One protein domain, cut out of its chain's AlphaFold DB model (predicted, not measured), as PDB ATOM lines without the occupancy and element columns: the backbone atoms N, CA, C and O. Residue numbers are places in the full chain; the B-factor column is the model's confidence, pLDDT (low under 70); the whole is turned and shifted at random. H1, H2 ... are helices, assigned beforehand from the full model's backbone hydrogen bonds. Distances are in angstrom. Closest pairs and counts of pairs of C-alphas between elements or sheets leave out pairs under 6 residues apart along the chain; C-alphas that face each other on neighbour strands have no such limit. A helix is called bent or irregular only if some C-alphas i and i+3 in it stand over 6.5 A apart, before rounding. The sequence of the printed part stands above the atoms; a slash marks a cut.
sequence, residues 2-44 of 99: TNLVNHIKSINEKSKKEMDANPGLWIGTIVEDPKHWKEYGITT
ATOM      1  N   THR A   2     151.299 191.958 148.604       78.94
ATOM      2  CA  THR A   2     151.515 190.493 148.532       78.94
ATOM      3  C   THR A   2     150.207 189.689 148.533       78.94
ATOM      4  O   THR A   2     150.080 188.743 147.770       78.94
ATOM      5  N   ASN A   3     149.198 190.122 149.302       91.69
ATOM      6  CA  ASN A   3     147.884 189.463 149.336       91.69
ATOM      7  C   ASN A   3     147.144 189.513 147.990       91.69
ATOM      8  O   ASN A   3     146.562 188.513 147.595       91.69
ATOM      9  N   LEU A   4     147.194 190.644 147.275       94.81
ATOM     10  CA  LEU A   4     146.588 190.779 145.946       94.81
ATOM     11  C   LEU A   4     147.297 189.881 144.926       94.81
ATOM     12  O   LEU A   4     146.649 189.138 144.202       94.81
ATOM     13  N   VAL A   5     148.632 189.898 144.915       95.81
ATOM     14  CA  VAL A   5     149.419 189.057 143.999       95.81
ATOM     15  C   VAL A   5     149.167 187.570 144.263       95.81
ATOM     16  O   VAL A   5     148.988 186.805 143.321       95.81
ATOM     17  N   ASN A   6     149.105 187.152 145.530       97.12
ATOM     18  CA  ASN A   6     148.801 185.764 145.890       97.12
ATOM     19  C   ASN A   6     147.378 185.359 145.481       97.12
ATOM     20  O   ASN A   6     147.177 184.242 145.010       97.12
ATOM     21  N   HIS A   7     146.407 186.265 145.630       97.38
ATOM     22  CA  HIS A   7     145.032 186.050 145.172       97.38
ATOM     23  C   HIS A   7     144.974 185.815 143.660       97.38
ATOM     24  O   HIS A   7     144.456 184.792 143.216       97.38
ATOM     25  N   ILE A   8     145.614 186.690 142.878       97.19
ATOM     26  CA  ILE A   8     145.688 186.573 141.414       97.19
ATOM     27  C   ILE A   8     146.394 185.280 140.988       97.19
ATOM     28  O   ILE A   8     145.900 184.568 140.117       97.19
ATOM     29  N   LYS A   9     147.515 184.927 141.629       97.44
ATOM     30  CA  LYS A   9     148.225 183.666 141.360       97.44
ATOM     31  C   LYS A   9     147.339 182.448 141.588       97.44
ATOM     32  O   LYS A   9     147.300 181.562 140.742       97.44
ATOM     33  N   SER A  10     146.583 182.433 142.685       97.25
ATOM     34  CA  SER A  10     145.621 181.364 142.970       97.25
ATOM     35  C   SER A  10     144.545 181.256 141.880       97.25
ATOM     36  O   SER A  10     144.165 180.145 141.510       97.25
ATOM     37  N   ILE A  11     144.068 182.377 141.327       97.12
ATOM     38  CA  ILE A  11     143.126 182.365 140.194       97.12
ATOM     39  C   ILE A  11     143.800 181.775 138.948       97.12
ATOM     40  O   ILE A  11     143.292 180.806 138.391       97.12
ATOM     41  N   ASN A  12     144.980 182.274 138.568       97.69
ATOM     42  CA  ASN A  12     145.734 181.779 137.411       97.69
ATOM     43  C   ASN A  12     146.048 180.275 137.508       97.69
ATOM     44  O   ASN A  12     145.980 179.556 136.513       97.69
ATOM     45  N   GLU A  13     146.396 179.779 138.697       97.81
ATOM     46  CA  GLU A  13     146.637 178.353 138.941       97.81
ATOM     47  C   GLU A  13     145.377 177.508 138.743       97.81
ATOM     48  O   GLU A  13     145.457 176.426 138.160       97.81
ATOM     49  N   LYS A  14     144.213 177.989 139.199       97.12
ATOM     50  CA  LYS A  14     142.926 177.320 138.957       97.12
ATOM     51  C   LYS A  14     142.587 177.303 137.468       97.12
ATOM     52  O   LYS A  14     142.256 176.244 136.951       97.12
ATOM     53  N   SER A  15     142.749 178.430 136.774       95.69
ATOM     54  CA  SER A  15     142.499 178.532 135.331       95.69
ATOM     55  C   SER A  15     143.367 177.570 134.520       95.69
ATOM     56  O   SER A  15     142.864 176.900 133.626       95.69
ATOM     57  N   LYS A  16     144.656 177.439 134.857       96.50
ATOM     58  CA  LYS A  16     145.550 176.474 134.194       96.50
ATOM     59  C   LYS A  16     145.092 175.034 134.401       96.50
ATOM     60  O   LYS A  16     145.001 174.292 133.434       96.50
ATOM     61  N   LYS A  17     144.741 174.662 135.638       97.06
ATOM     62  CA  LYS A  17     144.212 173.321 135.938       97.06
ATOM     63  C   LYS A  17     142.932 173.022 135.158       97.06
ATOM     64  O   LYS A  17     142.768 171.905 134.684       97.06
ATOM     65  N   GLU A  18     142.054 174.010 135.017       96.94
ATOM     66  CA  GLU A  18     140.807 173.870 134.263       96.94
ATOM     67  C   GLU A  18     141.063 173.688 132.760       96.94
ATOM     68  O   GLU A  18     140.452 172.829 132.128       96.94
ATOM     69  N   MET A  19     142.008 174.441 132.189       96.56
ATOM     70  CA  MET A  19     142.435 174.253 130.798       96.56
ATOM     71  C   MET A  19     143.072 172.879 130.565       96.56
ATOM     72  O   MET A  19     142.779 172.231 129.564       96.56
ATOM     73  N   ASP A  20     143.916 172.419 131.492       96.69
ATOM     74  CA  ASP A  20     144.561 171.104 131.407       96.69
ATOM     75  C   ASP A  20     143.530 169.962 131.477       96.69
ATOM     76  O   ASP A  20     143.703 168.923 130.838       96.69
ATOM     77  N   ALA A  21     142.450 170.150 132.243       97.50
ATOM     78  CA  ALA A  21     141.381 169.169 132.407       97.50
ATOM     79  C   ALA A  21     140.392 169.124 131.226       97.50
ATOM     80  O   ALA A  21     139.791 168.075 130.992       97.50
ATOM     81  N   ASN A  22     140.234 170.220 130.475       96.88
ATOM     82  CA  ASN A  22     139.209 170.358 129.436       96.88
ATOM     83  C   ASN A  22     139.825 170.684 128.062       96.88
ATOM     84  O   ASN A  22     140.005 171.857 127.717       96.88
ATOM     85  N   PRO A  23     140.120 169.665 127.229       94.81
ATOM     86  CA  PRO A  23     140.673 169.876 125.895       94.81
ATOM     87  C   PRO A  23     139.800 170.802 125.037       94.81
ATOM     88  O   PRO A  23     138.624 170.533 124.808       94.81
ATOM     89  N   GLY A  24     140.395 171.882 124.527       93.50
ATOM     90  CA  GLY A  24     139.710 172.889 123.707       93.50
ATOM     91  C   GLY A  24     139.258 174.137 124.472       93.50
ATOM     92  O   GLY A  24     138.886 175.121 123.834       93.50
ATOM     93  N   LEU A  25     139.350 174.139 125.805       94.62
ATOM     94  CA  LEU A  25     139.099 175.316 126.631       94.62
ATOM     95  C   LEU A  25     140.337 176.220 126.697       94.62
ATOM     96  O   LEU A  25     141.448 175.765 126.970       94.62
ATOM     97  N   TRP A  26     140.136 177.523 126.498       93.88
ATOM     98  CA  TRP A  26     141.181 178.539 126.609       93.88
ATOM     99  C   TRP A  26     140.757 179.620 127.597       93.88
ATOM    100  O   TRP A  26     139.752 180.293 127.390       93.88
ATOM    101  N   ILE A  27     141.547 179.801 128.655       94.50
ATOM    102  CA  ILE A  27     141.302 180.793 129.704       94.50
ATOM    103  C   ILE A  27     142.473 181.779 129.729       94.50
ATOM    104  O   ILE A  27     143.642 181.389 129.708       94.50
ATOM    105  N   GLY A  28     142.166 183.077 129.758       92.44
ATOM    106  CA  GLY A  28     143.176 184.128 129.860       92.44
ATOM    107  C   GLY A  28     143.961 184.063 131.175       92.44
ATOM    108  O   GLY A  28     143.457 183.607 132.197       92.44
ATOM    109  N   THR A  29     145.207 184.540 131.157       95.25
ATOM    110  CA  THR A  29     146.024 184.700 132.372       95.25
ATOM    111  C   THR A  29     145.978 186.149 132.838       95.25
ATOM    112  O   THR A  29     146.209 187.070 132.054       95.25
ATOM    113  N   ILE A  30     145.715 186.347 134.122       96.81
ATOM    114  CA  ILE A  30     145.627 187.659 134.757       96.81
ATOM    115  C   ILE A  30     147.040 188.154 135.081       96.81
ATOM    116  O   ILE A  30     147.883 187.393 135.565       96.81
ATOM    117  N   VAL A  31     147.307 189.439 134.831       96.56
ATOM    118  CA  VAL A  31     148.605 190.074 135.110       96.56
ATOM    119  C   VAL A  31     148.931 189.988 136.603       96.56
ATOM    120  O   VAL A  31     148.140 190.405 137.439       96.56
ATOM    121  N   GLU A  32     150.111 189.483 136.962       95.88
ATOM    122  CA  GLU A  32     150.512 189.308 138.370       95.88
ATOM    123  C   GLU A  32     151.290 190.505 138.947       95.88
ATOM    124  O   GLU A  32     151.537 190.551 140.153       95.88
ATOM    125  N   ASP A  33     151.692 191.472 138.113       95.00
ATOM    126  CA  ASP A  33     152.449 192.648 138.555       95.00
ATOM    127  C   ASP A  33     151.562 193.592 139.394       95.00
ATOM    128  O   ASP A  33     150.616 194.182 138.867       95.00
ATOM    129  N   PRO A  34     151.857 193.809 140.690       92.44
ATOM    130  CA  PRO A  34     151.081 194.729 141.515       92.44
ATOM    131  C   PRO A  34     151.190 196.194 141.069       92.44
ATOM    132  O   PRO A  34     150.329 196.988 141.447       92.44
ATOM    133  N   LYS A  35     152.221 196.589 140.304       95.38
ATOM    134  CA  LYS A  35     152.319 197.958 139.767       95.38
ATOM    135  C   LYS A  35     151.234 198.230 138.739       95.38
ATOM    136  O   LYS A  35     150.617 199.284 138.822       95.38
ATOM    137  N   HIS A  36     150.974 197.261 137.861       95.44
ATOM    138  CA  HIS A  36     149.885 197.329 136.895       95.44
ATOM    139  C   HIS A  36     148.567 197.637 137.611       95.44
ATOM    140  O   HIS A  36     147.967 198.672 137.368       95.44
ATOM    141  N   TRP A  37     148.182 196.834 138.604       96.44
ATOM    142  CA  TRP A  37     146.926 197.043 139.339       96.44
ATOM    143  C   TRP A  37     146.877 198.349 140.129       96.44
ATOM    144  O   TRP A  37     145.827 198.984 140.225       96.44
ATOM    145  N   LYS A  38     148.021 198.803 140.646       96.06
ATOM    146  CA  LYS A  38     148.107 200.085 141.346       96.06
ATOM    147  C   LYS A  38     147.767 201.272 140.435       96.06
ATOM    148  O   LYS A  38     147.191 202.237 140.933       96.06
ATOM    149  N   GLU A  39     148.082 201.215 139.140       96.69
ATOM    150  CA  GLU A  39     147.711 202.261 138.165       96.69
ATOM    151  C   GLU A  39     146.191 202.375 137.986       96.69
ATOM    152  O   GLU A  39     145.680 203.467 137.752       96.69
ATOM    153  N   TYR A  40     145.462 201.278 138.205       93.56
ATOM    154  CA  TYR A  40     143.995 201.225 138.218       93.56
ATOM    155  C   TYR A  40     143.401 201.562 139.599       93.56
ATOM    156  O   TYR A  40     142.192 201.479 139.792       93.56
ATOM    157  N   GLY A  41     144.230 201.921 140.588       95.69
ATOM    158  CA  GLY A  41     143.792 202.175 141.966       95.69
ATOM    159  C   GLY A  41     143.514 200.910 142.790       95.69
ATOM    160  O   GLY A  41     143.019 201.007 143.915       95.69
ATOM    161  N   ILE A  42     143.863 199.728 142.276       97.00
ATOM    162  CA  ILE A  42     143.587 198.430 142.899       97.00
ATOM    163  C   ILE A  42     144.805 197.980 143.708       97.00
ATOM    164  O   ILE A  42     145.906 197.789 143.191       97.00
ATOM    165  N   THR A  43     144.616 197.800 145.013       96.19
ATOM    166  CA  THR A  43     145.694 197.427 145.948       96.19
ATOM    167  C   THR A  43     145.339 196.264 146.874       96.19
ATOM    168  O   THR A  43     146.230 195.716 147.541       96.19
ATOM    169  N   THR A  44     144.066 195.856 146.895       97.12
ATOM    170  CA  THR A  44     143.533 194.764 147.719       97.12
ATOM    171  C   THR A  44     142.793 193.725 146.864       97.12
ATOM    172  O   THR A  44     142.301 194.071 145.791       97.12
TER     173      THR A  44
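AT A GLANCE: This is residues 2 to 44 of the 99 residues of an uncharacterized protein of marine metagenome (UniProt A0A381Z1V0). One long helix, H1, runs nearly the whole length of a rod-shaped domain, and an extended stretch folds back along it to a short helix, H2, near the end where H1 begins. H2 stands crosswise to H1, and the last residues, 40 to 44, turn back toward the beginning of H1. The printed part has 43 residues with two named helices, H1 then H2, and no named strand; the class is all helix. The whole is loose, with a radius of gyration of the C-alphas of 12.2 A, and its C-alphas span 36 by 16 by 11 A.

HOW THE PARTS SIT: H1, residues 2 to 21, is the longest helix. H2, residues 34 to 39, is close to H1 but not clearly touching it, with 2 pairs of C-alphas within 8 A. Their closest C-alphas, those of Val 5 and Pro 34, are 6.4 A apart. Their lines are about perpendicular, but only just, at 71 degrees. Their centres are 17.7 A apart. In H1 and H2 every pair of O of residue i and N of residue i+4 is within hydrogen-bond range.

IN THESE COORDINATES: H1 has 20 residues and measures 28.6 A from C-alpha 2 at (151.515, 190.493, 148.532) to C-alpha 21 at (141.381, 169.169, 132.407). H2 has 6 residues, from Pro 34 to Glu 39, and ends with C-alpha 39 at (147.711, 202.261, 138.165). Neither helix is bent.

THE WHOLE: The two C-alphas farthest apart, those of Pro 23 and Gly 41, are 36.2 A apart, while the first and last printed C-alphas, those of Thr 2 and Thr 44, are 9.1 A apart. The link from H1 to H2 is long, with the 12 residues 22 to 33. The printed part has no cut. Its mean pLDDT is 95.5, and no printed residue is under 70.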